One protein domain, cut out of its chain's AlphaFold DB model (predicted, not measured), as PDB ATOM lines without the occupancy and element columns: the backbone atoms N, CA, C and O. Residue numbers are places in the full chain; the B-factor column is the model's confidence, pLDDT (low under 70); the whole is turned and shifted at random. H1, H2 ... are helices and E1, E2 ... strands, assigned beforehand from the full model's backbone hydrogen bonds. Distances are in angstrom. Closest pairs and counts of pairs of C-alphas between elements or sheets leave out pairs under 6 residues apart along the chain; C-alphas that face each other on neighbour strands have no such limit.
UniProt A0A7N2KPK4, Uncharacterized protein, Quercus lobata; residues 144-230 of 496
ATOM      1  N   VAL A 144     -89.117  70.427  14.509       71.88
ATOM      2  CA  VAL A 144     -88.829  69.051  14.949       71.88
ATOM      3  C   VAL A 144     -90.053  68.142  14.789       71.88
ATOM      4  O   VAL A 144     -89.928  66.992  14.380       71.88
ATOM      5  N   GLY A 145     -91.253  68.652  15.078       76.31
ATOM      6  CA  GLY A 145     -92.501  67.917  14.875       76.31
ATOM      7  C   GLY A 145     -92.840  67.702  13.397       76.31
ATOM      8  O   GLY A 145     -93.541  66.746  13.071       76.31
ATOM      9  N   ILE A 146     -92.350  68.558  12.499       77.69
ATOM     10  CA  ILE A 146     -92.399  68.343  11.052       77.69
ATOM     11  C   ILE A 146     -91.479  67.177  10.688       77.69
ATOM     12  O   ILE A 146     -91.971  66.201  10.131       77.69
ATOM     13  N   ILE A 147     -90.208  67.209  11.108       81.81
ATOM     14  CA  ILE A 147     -89.243  66.126  10.848       81.81
ATOM     15  C   ILE A 147     -89.809  64.776  11.315       81.81
ATOM     16  O   ILE A 147     -89.932  63.851  10.519       81.81
ATOM     17  N   VAL A 148     -90.241  64.662  12.574       83.56
ATOM     18  CA  VAL A 148     -90.761  63.393  13.119       83.56
ATOM     19  C   VAL A 148     -91.966  62.873  12.328       83.56
ATOM     20  O   VAL A 148     -92.072  61.668  12.099       83.56
ATOM     21  N   ARG A 149     -92.873  63.752  11.888       84.81
ATOM     22  CA  ARG A 149     -94.041  63.347  11.090       84.81
ATOM     23  C   ARG A 149     -93.665  62.932   9.681       84.81
ATOM     24  O   ARG A 149     -94.203  61.936   9.219       84.81
ATOM     25  N   VAL A 150     -92.734  63.633   9.040       86.69
ATOM     26  CA  VAL A 150     -92.218  63.250   7.721       86.69
ATOM     27  C   VAL A 150     -91.613  61.851   7.796       86.69
ATOM     28  O   VAL A 150     -91.985  60.990   7.009       86.69
ATOM     29  N   PHE A 151     -90.788  61.570   8.808       86.94
ATOM     30  CA  PHE A 151     -90.251  60.226   9.033       86.94
ATOM     31  C   PHE A 151     -91.357  59.196   9.307       86.94
ATOM     32  O   PHE A 151     -91.372  58.137   8.684       86.94
ATOM     33  N   LYS A 152     -92.317  59.500  10.191       88.88
ATOM     34  CA  LYS A 152     -93.440  58.600  10.509       88.88
ATOM     35  C   LYS A 152     -94.282  58.274   9.269       88.88
ATOM     36  O   LYS A 152     -94.580  57.109   9.028       88.88
ATOM     37  N   ALA A 153     -94.652  59.289   8.491       86.50
ATOM     38  CA  ALA A 153     -95.446  59.149   7.276       86.50
ATOM     39  C   ALA A 153     -94.670  58.413   6.177       86.50
ATOM     40  O   ALA A 153     -95.235  57.547   5.519       86.50
ATOM     41  N   ALA A 154     -93.374  58.696   6.019       86.50
ATOM     42  CA  ALA A 154     -92.526  58.019   5.045       86.50
ATOM     43  C   ALA A 154     -92.317  56.535   5.384       86.50
ATOM     44  O   ALA A 154     -92.385  55.704   4.483       86.50
ATOM     45  N   ILE A 155     -92.133  56.184   6.666       87.81
ATOM     46  CA  ILE A 155     -92.052  54.783   7.120       87.81
ATOM     47  C   ILE A 155     -93.391  54.079   6.889       87.81
ATOM     48  O   ILE A 155     -93.423  52.982   6.339       87.81
ATOM     49  N   TYR A 156     -94.499  54.725   7.267       86.12
ATOM     50  CA  TYR A 156     -95.846  54.186   7.073       86.12
ATOM     51  C   TYR A 156     -96.152  53.915   5.591       86.12
ATOM     52  O   TYR A 156     -96.745  52.895   5.264       86.12
ATOM     53  N   LYS A 157     -95.692  54.792   4.693       86.50
ATOM     54  CA  LYS A 157     -95.902  54.705   3.240       86.50
ATOM     55  C   LYS A 157     -94.737  54.062   2.493       86.50
ATOM     56  O   LYS A 157     -94.683  54.138   1.265       86.50
ATOM     57  N   TRP A 158     -93.798  53.417   3.187       85.19
ATOM     58  CA  TRP A 158     -92.574  52.935   2.544       85.19
ATOM     59  C   TRP A 158     -92.850  51.860   1.481       85.19
ATOM     60  O   TRP A 158     -92.133  51.793   0.481       85.19
ATOM     61  N   HIS A 159     -93.935  51.096   1.631       83.56
ATOM     62  CA  HIS A 159     -94.374  50.087   0.665       83.56
ATOM     63  C   HIS A 159     -95.058  50.661  -0.590       83.56
ATOM     64  O   HIS A 159     -95.258  49.926  -1.552       83.56
ATOM     65  N   LEU A 160     -95.461  51.942  -0.602       83.44
ATOM     66  CA  LEU A 160     -96.194  52.527  -1.732       83.44
ATOM     67  C   LEU A 160     -95.260  52.800  -2.916       83.44
ATOM     68  O   LEU A 160     -94.110  53.218  -2.740       83.44
ATOM     69  N   ASN A 161     -95.773  52.593  -4.126       82.44
ATOM     70  CA  ASN A 161     -95.087  52.972  -5.358       82.44
ATOM     71  C   ASN A 161     -95.256  54.472  -5.630       82.44
ATOM     72  O   ASN A 161     -96.231  55.083  -5.197       82.44
ATOM     73  N   TYR A 162     -94.299  55.064  -6.345       81.88
ATOM     74  CA  TYR A 162     -94.396  56.469  -6.735       81.88
ATOM     75  C   TYR A 162     -95.519  56.676  -7.758       81.88
ATOM     76  O   TYR A 162     -95.663  55.851  -8.668       81.88
ATOM     77  N   PRO A 163     -96.289  57.772  -7.646       79.25
ATOM     78  CA  PRO A 163     -97.361  58.062  -8.583       79.25
ATOM     79  C   PRO A 163     -96.810  58.403  -9.977       79.25
ATOM     80  O   PRO A 163     -95.744  59.011 -10.130       79.25
ATOM     81  N   SER A 164     -97.557  58.029 -11.014       74.69
ATOM     82  CA  SER A 164     -97.226  58.339 -12.416       74.69
ATOM     83  C   SER A 164     -97.613  59.768 -12.822       74.69
ATOM     84  O   SER A 164     -97.129  60.276 -13.833       74.69
ATOM     85  N   THR A 165     -98.467  60.420 -12.029       74.56
ATOM     86  CA  THR A 165     -99.034  61.744 -12.303       74.56
ATOM     87  C   THR A 165     -98.701  62.697 -11.162       74.56
ATOM     88  O   THR A 165     -98.784  62.316  -9.995       74.56
ATOM     89  N   GLU A 166     -98.414  63.961 -11.490       70.62
ATOM     90  CA  GLU A 166     -98.132  65.022 -10.508       70.62
ATOM     91  C   GLU A 166     -99.246  65.150  -9.455       70.62
ATOM     92  O   GLU A 166     -98.953  65.414  -8.298       70.62
ATOM     93  N   GLY A 167    -100.498  64.851  -9.833       70.88
ATOM     94  CA  GLY A 167    -101.694  64.773  -8.978       70.88
ATOM     95  C   GLY A 167    -101.596  63.897  -7.726       70.88
ATOM     96  O   GLY A 167    -102.393  64.070  -6.812       70.88
ATOM     97  N   GLY A 168    -100.635  62.971  -7.671       74.31
ATOM     98  CA  GLY A 168    -100.490  62.026  -6.563       74.31
ATOM     99  C   GLY A 168     -99.785  62.575  -5.319       74.31
ATOM    100  O   GLY A 168     -99.581  61.817  -4.374       74.31
ATOM    101  N   PHE A 169     -99.384  63.850  -5.294       79.50
ATOM    102  CA  PHE A 169     -98.709  64.477  -4.149       79.50
ATOM    103  C   PHE A 169     -99.590  65.519  -3.449       79.50
ATOM    104  O   PHE A 169    -100.415  66.173  -4.072       79.50
ATOM    105  N   HIS A 170     -99.398  65.708  -2.142       79.31
ATOM    106  CA  HIS A 170    -100.160  66.684  -1.360       79.31
ATOM    107  C   HIS A 170     -99.477  68.064  -1.290       79.31
ATOM    108  O   HIS A 170     -98.389  68.199  -0.725       79.31
ATOM    109  N   TRP A 171    -100.151  69.104  -1.797       73.06
ATOM    110  CA  TRP A 171     -99.717  70.509  -1.746       73.06
ATOM    111  C   TRP A 171    -100.782  71.423  -1.127       73.06
ATOM    112  O   TRP A 171    -101.982  71.182  -1.260       73.06
ATOM    113  N   LYS A 172    -100.337  72.512  -0.485       64.69
ATOM    114  CA  LYS A 172    -101.218  73.586   0.024       64.69
ATOM    115  C   LYS A 172    -101.155  74.870  -0.803       64.69
ATOM    116  O   LYS A 172    -102.080  75.674  -0.746       64.69
ATOM    117  N   THR A 173    -100.094  75.052  -1.583       56.16
ATOM    118  CA  THR A 173     -99.810  76.270  -2.351       56.16
ATOM    119  C   THR A 173     -99.837  75.975  -3.851       56.16
ATOM    120  O   THR A 173     -99.391  74.916  -4.280       56.16
ATOM    121  N   HIS A 174    -100.336  76.906  -4.675       43.72
ATOM    122  CA  HIS A 174    -100.525  76.713  -6.128       43.72
ATOM    123  C   HIS A 174     -99.212  76.753  -6.949       43.72
ATOM    124  O   HIS A 174     -99.222  76.911  -8.174       43.72
ATOM    125  N   THR A 175     -98.061  76.615  -6.293       44.62
ATOM    126  CA  THR A 175     -96.750  76.637  -6.935       44.62
ATOM    127  C   THR A 175     -96.423  75.228  -7.426       44.62
ATOM    128  O   THR A 175     -95.992  74.378  -6.648       44.62
ATOM    129  N   ARG A 176     -96.622  74.959  -8.725       52.50
ATOM    130  CA  ARG A 176     -96.145  73.724  -9.376       52.50
ATOM    131  C   ARG A 176     -94.621  73.656  -9.258       52.50
ATOM    132  O   ARG A 176     -93.900  74.280 -10.036       52.50
ATOM    133  N   SER A 177     -94.116  72.947  -8.252       55.47
ATOM    134  CA  SER A 177     -92.680  72.796  -8.050       55.47
ATOM    135  C   SER A 177     -92.159  71.544  -8.757       55.47
ATOM    136  O   SER A 177     -92.531  70.427  -8.433       55.47
ATOM    137  N   ARG A 178     -91.304  71.794  -9.751       63.16
ATOM    138  CA  ARG A 178     -90.227  70.963 -10.305       63.16
ATOM    139  C   ARG A 178     -90.245  69.469  -9.920       63.16
ATOM    140  O   ARG A 178     -89.508  69.056  -9.031       63.16
ATOM    141  N   PHE A 179     -91.029  68.658 -10.624       65.62
ATOM    142  CA  PHE A 179     -90.946  67.193 -10.571       65.62
ATOM    143  C   PHE A 179     -89.896  66.680 -11.561       65.62
ATOM    144  O   PHE A 179     -89.591  67.343 -12.547       65.62
ATOM    145  N   TYR A 180     -89.358  65.484 -11.341       66.25
ATOM    146  CA  TYR A 180     -88.628  64.773 -12.393       66.25
ATOM    147  C   TYR A 180     -89.221  63.386 -12.592       66.25
ATOM    148  O   TYR A 180     -89.714  62.768 -11.644       66.25
ATOM    149  N   LYS A 181     -89.180  62.896 -13.833       67.69
ATOM    150  CA  LYS A 181     -89.529  61.511 -14.131       67.69
ATOM    151  C   LYS A 181     -88.302  60.631 -13.934       67.69
ATOM    152  O   LYS A 181     -87.232  60.921 -14.465       67.69
ATOM    153  N   ASN A 182     -88.450  59.567 -13.156       68.38
ATOM    154  CA  ASN A 182     -87.423  58.537 -13.035       68.38
ATOM    155  C   ASN A 182     -87.358  57.696 -14.330       68.38
ATOM    156  O   ASN A 182     -88.267  57.765 -15.155       68.38
ATOM    157  N   HIS A 183     -86.339  56.845 -14.491       63.00
ATOM    158  CA  HIS A 183     -86.147  55.977 -15.671       63.00
ATOM    159  C   HIS A 183     -87.347  55.060 -15.989       63.00
ATOM    160  O   HIS A 183     -87.469  54.563 -17.100       63.00
ATOM    161  N   ILE A 184     -88.241  54.858 -15.017       69.06
ATOM    162  CA  ILE A 184     -89.445  54.016 -15.099       69.06
ATOM    163  C   ILE A 184     -90.702  54.860 -15.440       69.06
ATOM    164  O   ILE A 184     -91.806  54.341 -15.542       69.06
ATOM    165  N   GLY A 185     -90.568  56.182 -15.608       67.75
ATOM    166  CA  GLY A 185     -91.675  57.101 -15.911       67.75
ATOM    167  C   GLY A 185     -92.468  57.600 -14.695       67.75
ATOM    168  O   GLY A 185     -93.416  58.361 -14.861       67.75
ATOM    169  N   GLN A 186     -92.073  57.215 -13.478       77.19
ATOM    170  CA  GLN A 186     -92.683  57.667 -12.220       77.19
ATOM    171  C   GLN A 186     -92.264  59.096 -11.858       77.19
ATOM    172  O   GLN A 186     -91.116  59.473 -12.094       77.19
ATOM    173  N   THR A 187     -93.164  59.866 -11.240       72.56
ATOM    174  CA  THR A 187     -92.885  61.242 -10.795       72.56
ATOM    175  C   THR A 187     -92.275  61.268  -9.389       72.56
ATOM    176  O   THR A 187     -92.815  60.686  -8.450       72.56
ATOM    177  N   CYS A 188     -91.132  61.943  -9.244       71.50
ATOM    178  CA  CYS A 188     -90.404  62.109  -7.983       71.50
ATOM    179  C   CYS A 188     -90.142  63.595  -7.685       71.50
ATOM    180  O   CYS A 188     -90.164  64.440  -8.587       71.50
ATOM    181  N   LEU A 189     -89.869  63.915  -6.416       72.25
ATOM    182  CA  LEU A 189     -89.643  65.287  -5.959       72.25
ATOM    183  C   LEU A 189     -88.187  65.721  -6.204       72.25
ATOM    184  O   LEU A 189     -87.246  64.957  -5.989       72.25
ATOM    185  N   LEU A 190     -87.972  66.969  -6.638       64.06
ATOM    186  CA  LEU A 190     -86.663  67.623  -6.523       64.06
ATOM    187  C   LEU A 190     -86.531  68.262  -5.132       64.06
ATOM    188  O   LEU A 190     -87.508  68.801  -4.614       64.06
ATOM    189  N   PRO A 191     -85.317  68.374  -4.577       62.06
ATOM    190  CA  PRO A 191     -84.043  67.915  -5.128       62.06
ATOM    191  C   PRO A 191     -83.759  66.430  -4.844       62.06
ATOM    192  O   PRO A 191     -84.161  65.898  -3.814       62.06
ATOM    193  N   LYS A 192     -83.021  65.760  -5.740       66.25
ATOM    194  CA  LYS A 192     -82.724  64.325  -5.606       66.25
ATOM    195  C   LYS A 192     -81.882  64.084  -4.346       66.25
ATOM    196  O   LYS A 192     -80.861  64.732  -4.135       66.25
ATOM    197  N   VAL A 193     -82.274  63.141  -3.500       66.75
ATOM    198  CA  VAL A 193     -81.500  62.751  -2.313       66.75
ATOM    199  C   VAL A 193     -81.305  61.239  -2.322       66.75
ATOM    200  O   VAL A 193     -82.269  60.487  -2.286       66.75
ATOM    201  N   LEU A 194     -80.053  60.774  -2.406       61.12
ATOM    202  CA  LEU A 194     -79.758  59.352  -2.655       61.12
ATOM    203  C   LEU A 194     -80.229  58.439  -1.508       61.12
ATOM    204  O   LEU A 194     -80.807  57.391  -1.759       61.12
ATOM    205  N   PHE A 195     -80.026  58.861  -0.253       67.06
ATOM    206  CA  PHE A 195     -80.351  58.064   0.943       67.06
ATOM    207  C   PHE A 195     -81.650  58.484   1.642       67.06
ATOM    208  O   PHE A 195     -82.175  57.747   2.471       67.06
ATOM    209  N   LEU A 196     -82.172  59.668   1.313       71.88
ATOM    210  CA  LEU A 196     -83.404  60.217   1.886       71.88
ATOM    211  C   LEU A 196     -84.541  60.304   0.862       71.88
ATOM    212  O   LEU A 196     -85.588  60.849   1.179       71.88
ATOM    213  N   GLY A 197     -84.370  59.750  -0.345       72.12
ATOM    214  CA  GLY A 197     -85.399  59.796  -1.392       72.12
ATOM    215  C   GLY A 197     -86.689  59.088  -0.993       72.12
ATOM    216  O   GLY A 197     -87.761  59.445  -1.449       72.12
ATOM    217  N   TRP A 198     -86.618  58.135  -0.063       81.25
ATOM    218  CA  TRP A 198     -87.803  57.497   0.507       81.25
ATOM    219  C   TRP A 198     -88.667  58.456   1.348       81.25
ATOM    220  O   TRP A 198     -89.845  58.165   1.546       81.25
ATOM    221  N   LEU A 199     -88.132  59.599   1.806       83.00
ATOM    222  CA  LEU A 199     -88.916  60.622   2.504       83.00
ATOM    223  C   LEU A 199     -89.972  61.257   1.594       83.00
ATOM    224  O   LEU A 199     -91.019  61.666   2.093       83.00
ATOM    225  N   ASP A 200     -89.754  61.255   0.276       81.94
ATOM    226  CA  ASP A 200     -90.718  61.741  -0.718       81.94
ATOM    227  C   ASP A 200     -92.066  61.014  -0.595       81.94
ATOM    228  O   ASP A 200     -93.125  61.587  -0.860       81.94
ATOM    229  N   LYS A 201     -92.052  59.770  -0.092       84.00
ATOM    230  CA  LYS A 201     -93.255  58.967   0.143       84.00
ATOM    231  C   LYS A 201     -94.175  59.533   1.225       84.00
ATOM    232  O   LYS A 201     -95.367  59.234   1.217       84.00
ATOM    233  N   ALA A 202     -93.675  60.387   2.121       83.88
ATOM    234  CA  ALA A 202     -94.509  61.066   3.117       83.88
ATOM    235  C   ALA A 202     -95.547  62.012   2.489       83.88
ATOM    236  O   ALA A 202     -96.587  62.267   3.104       83.88
ATOM    237  N   ALA A 203     -95.265  62.524   1.286       83.88
ATOM    238  CA  ALA A 203     -96.131  63.452   0.565       83.88
ATOM    239  C   ALA A 203     -97.080  62.769  -0.434       83.88
ATOM    240  O   ALA A 203     -97.922  63.451  -1.016       83.88
ATOM    241  N   ILE A 204     -96.973  61.449  -0.631       84.62
ATOM    242  CA  ILE A 204     -97.832  60.697  -1.558       84.62
ATOM    243  C   ILE A 204     -99.246  60.591  -0.978       84.62
ATOM    244  O   ILE A 204     -99.423  60.190   0.178       84.62
ATOM    245  N   ILE A 205    -100.249  60.937  -1.779       80.50
ATOM    246  CA  ILE A 205    -101.664  60.727  -1.474       80.50
ATOM    247  C   ILE A 205    -101.966  59.245  -1.691       80.50
ATOM    248  O   ILE A 205    -101.684  58.689  -2.749       80.50
ATOM    249  N   ASP A 206    -102.498  58.596  -0.659       75.12
ATOM    250  CA  ASP A 206    -102.910  57.199  -0.740       75.12
ATOM    251  C   ASP A 206    -104.383  57.140  -1.163       75.12
ATOM    252  O   ASP A 206    -105.263  57.522  -0.394       75.12
ATOM    253  N   GLU A 207    -104.644  56.695  -2.392       67.38
ATOM    254  CA  GLU A 207    -106.002  56.527  -2.929       67.38
ATOM    255  C   GLU A 207    -106.738  55.324  -2.313       67.38
ATOM    256  O   GLU A 207    -107.962  55.245  -2.399       67.38
ATOM    257  N   GLN A 208    -106.024  54.388  -1.670       64.62
ATOM    258  CA  GLN A 208    -106.613  53.164  -1.114       64.62
ATOM    259  C   GLN A 208    -107.239  53.374   0.275       64.62
ATOM    260  O   GLN A 208    -107.942  52.491   0.770       64.62
ATOM    261  N   THR A 209    -107.025  54.532   0.915       58.19
ATOM    262  CA  THR A 209    -107.664  54.857   2.198       58.19
ATOM    263  C   THR A 209    -109.017  55.562   1.971       58.19
ATOM    264  O   THR A 209    -109.049  56.644   1.384       58.19
ATOM    265  N   PRO A 210    -110.158  55.016   2.442       53.28
ATOM    266  CA  PRO A 210    -111.479  55.570   2.144       53.28
ATOM    267  C   PRO A 210    -111.738  56.902   2.878       53.28
ATOM    268  O   PRO A 210    -111.607  56.986   4.096       53.28
ATOM    269  N   SER A 211    -112.126  57.931   2.112       53.94
ATOM    270  CA  SER A 211    -112.932  59.114   2.490       53.94
ATOM    271  C   SER A 211    -112.622  59.855   3.808       53.94
ATOM    272  O   SER A 211    -113.537  60.371   4.452       53.94
ATOM    273  N   ILE A 212    -111.359  59.950   4.230       62.88
ATOM    274  CA  ILE A 212    -110.943  60.864   5.307       62.88
ATOM    275  C   ILE A 212    -110.402  62.142   4.655       62.88
ATOM    276  O   ILE A 212    -109.597  62.067   3.731       62.88
ATOM    277  N   SER A 213    -110.838  63.324   5.112       70.06
ATOM    278  CA  SER A 213    -110.342  64.594   4.566       70.06
ATOM    279  C   SER A 213    -108.817  64.699   4.721       70.06
ATOM    280  O   SER A 213    -108.255  64.310   5.750       70.06
ATOM    281  N   LEU A 214    -108.134  65.243   3.707       70.62
ATOM    282  CA  LEU A 214    -106.666  65.372   3.677       70.62
ATOM    283  C   LEU A 214    -106.115  66.088   4.926       70.62
ATOM    284  O   LEU A 214    -105.052  65.734   5.435       70.62
ATOM    285  N   GLU A 215    -106.880  67.031   5.481       66.62
ATOM    286  CA  GLU A 215    -106.549  67.739   6.723       66.62
ATOM    287  C   GLU A 215    -106.493  66.814   7.951       66.62
ATOM    288  O   GLU A 215    -105.613  66.952   8.803       66.62
ATOM    289  N   VAL A 216    -107.390  65.826   8.037       72.69
ATOM    290  CA  VAL A 216    -107.409  64.845   9.134       72.69
ATOM    291  C   VAL A 216    -106.246  63.859   8.997       72.69
ATOM    292  O   VAL A 216    -105.655  63.453  10.002       72.69
ATOM    293  N   GLN A 217    -105.856  63.504   7.771       71.31
ATOM    294  CA  GLN A 217    -104.684  62.659   7.519       71.31
ATOM    295  C   GLN A 217    -103.368  63.384   7.869       71.31
ATOM    296  O   GLN A 217    -102.437  62.775   8.412       71.31
ATOM    297  N   GLU A 218    -103.307  64.697   7.631       73.31
ATOM    298  CA  GLU A 218    -102.190  65.551   8.045       73.31
ATOM    299  C   GLU A 218    -102.093  65.673   9.576       73.31
ATOM    300  O   GLU A 218    -100.995  65.651  10.145       73.31
ATOM    301  N   ASP A 219    -103.231  65.775  10.269       70.50
ATOM    302  CA  ASP A 219    -103.273  65.849  11.734       70.50
ATOM    303  C   ASP A 219    -102.861  64.533  12.408       70.50
ATOM    304  O   ASP A 219    -102.125  64.539  13.396       70.50
ATOM    305  N   ARG A 220    -103.188  63.386  11.799       73.12
ATOM    306  CA  ARG A 220    -102.705  62.061  12.238       73.12
ATOM    307  C   ARG A 220    -101.208  61.827  11.975       73.12
ATOM    308  O   ARG A 220    -100.627  60.851  12.477       73.12
ATOM    309  N   GLY A 221    -100.568  62.712  11.206       71.62
ATOM    310  CA  GLY A 221     -99.174  62.587  10.781       71.62
ATOM    311  C   GLY A 221     -98.952  61.434   9.801       71.62
ATOM    312  O   GLY A 221     -97.896  60.810   9.836       71.62
ATOM    313  N   GLN A 222     -99.966  61.117   8.991       78.88
ATOM    314  CA  GLN A 222     -99.917  60.096   7.936       78.88
ATOM    315  C   GLN A 222     -99.683  60.711   6.547       78.88
ATOM    316  O   GLN A 222     -99.345  59.999   5.604       78.88
ATOM    317  N   LEU A 223     -99.852  62.026   6.416       81.38
ATOM    318  CA  LEU A 223     -99.604  62.794   5.201       81.38
ATOM    319  C   LEU A 223     -98.842  64.072   5.562       81.38
ATOM    320  O   LEU A 223     -99.138  64.705   6.576       81.38
ATOM    321  N   CYS A 224     -97.842  64.421   4.759       81.69
ATOM    322  CA  CYS A 224     -97.087  65.667   4.883       81.69
ATOM    323  C   CYS A 224     -97.176  66.463   3.580       81.69
ATOM    324  O   CYS A 224     -97.442  65.909   2.517       81.69
ATOM    325  N   THR A 225     -96.950  67.769   3.673       81.56
ATOM    326  CA  THR A 225     -96.858  68.636   2.486       81.56
ATOM    327  C   THR A 225     -95.489  68.495   1.821       81.56
ATOM    328  O   THR A 225     -94.499  68.185   2.489       81.56
ATOM    329  N   VAL A 226     -95.416  68.716   0.508       76.38
ATOM    330  CA  VAL A 226     -94.154  68.634  -0.251       76.38
ATOM    331  C   VAL A 226     -93.103  69.610   0.289       76.38
ATOM    332  O   VAL A 226     -91.930  69.255   0.395       76.38
ATOM    333  N   GLU A 227     -93.513  70.812   0.693       74.06
ATOM    334  CA  GLU A 227     -92.644  71.826   1.293       74.06
ATOM    335  C   GLU A 227     -91.968  71.288   2.564       74.06
ATOM    336  O   GLU A 227     -90.741  71.289   2.675       74.06
ATOM    337  N   GLN A 228     -92.761  70.699   3.464       76.38
ATOM    338  CA  GLN A 228     -92.275  70.096   4.708       76.38
ATOM    339  C   GLN A 228     -91.280  68.961   4.469       76.38
ATOM    340  O   GLN A 228     -90.308  68.835   5.208       76.38
ATOM    341  N   VAL A 229     -91.505  68.121   3.455       79.44
ATOM    342  CA  VAL A 229     -90.592  67.013   3.132       79.44
ATOM    343  C   VAL A 229     -89.249  67.541   2.620       79.44
ATOM    344  O   VAL A 229     -88.200  67.022   3.002       79.44
ATOM    345  N   ARG A 230     -89.256  68.611   1.816       74.75
ATOM    346  CA  ARG A 230     -88.041  69.207   1.233       74.75
ATOM    347  C   ARG A 230     -87.181  69.970   2.242       74.75
ATOM    348  O   ARG A 230     -85.965  70.055   2.064       74.75
TER     349      ARG A 230
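Overview. This is residues 144 to 230 of the 496 residues of an uncharacterized protein of Quercus lobata (UniProt A0A7N2KPK4). Three helices pack together as a small core, with H2 near the middle, H1 standing at roughly a right angle to it and H4 against both, while a two-strand hairpin, E1 and E2, lies at one end, joined to H1 by a long link and to H2 by a short one, and the helix H3 lies at the opposite end, joined to H2 and H4 by short links. The printed part has 87 residues with four named helices and two named strands, in the order H1, E1, E2, H2, H3, H4; the sheet E1 - E2 is antiparallel. The class is mostly helix, with 31 residues in helices and 6 in strands, yet under half of the printed residues, 37 of 87, are in named elements. The whole is compact, with a radius of gyration of the C-alphas of 12.1 A, and rounded, spanning 33 by 28 by 28 A.

Arrangement. Begin at the hairpin of E1, residues 179 to 181, and E2, residues 187 to 189: the strands are antiparallel at 137 degrees, and the C-alphas of Lys 181 and Thr 187 face each other at 4.7 A. Here N 180 and O 188 are within hydrogen-bond range at 3.1 A, and so are N 188 and O 180 at 2.9 A. Look next to H2, residues 197 to 203, where the closest C-alphas to E2 are those of Leu 189 and Asp 200, 6.4 A apart. H1, residues 144 to 156, touches H2 with its residues 150 to 155 alone; the closest C-alphas, of Ala 154 and Ala 202, are 4.1 A apart. The lines of H1 and H2 are about perpendicular, at 82 degrees. H4, residues 226 to 230, touches H2, closest at the C-alphas of Ala 203 and Val 226, 5.6 A. H1 touches H4 with residues 146 to 150 alone, closest at the C-alphas of Val 150 and Val 229, 6.2 A. H4 and E2 are only just apart, with closest C-alphas 8.0 A from each other. H3, residues 214 to 219, touches no helix, and it is apart from E1 and E2. In H1, H3 and H4 every O i to N i+4 pair is within hydrogen-bond range; in H2 0 of 3 are, beside 4 of 4 O i to N i+3 pairs.

Along the chain. Find C-alpha 179 at (-90.946, 67.193, -10.571); from there E1 runs 6.9 A to C-alpha 181, and E2 covers 7.1 A from 187 to 189. H2 measures 11.5 A from C-alpha 197 to 203. H1 starts at C-alpha 144, (-88.829, 69.051, 14.949), and runs 18.2 A to C-alpha 156. H3 covers 8.8 A from 214 to 219, and H4 runs 6.3 A from 226 to C-alpha 230 at (-88.041, 69.207, 1.233).

Size, cuts and confidence. The two C-alphas farthest apart, of His 183 and Val 216, are 33.9 A from each other. The printed part has no cut. The link from H1 to E1, residues 157 to 178, is long, and the link from E1 to E2 is tight. The mean pLDDT of the printed part is 73.3; look for values under 70 at residues 172 to 185, 190 to 195, 207 to 212 and 215.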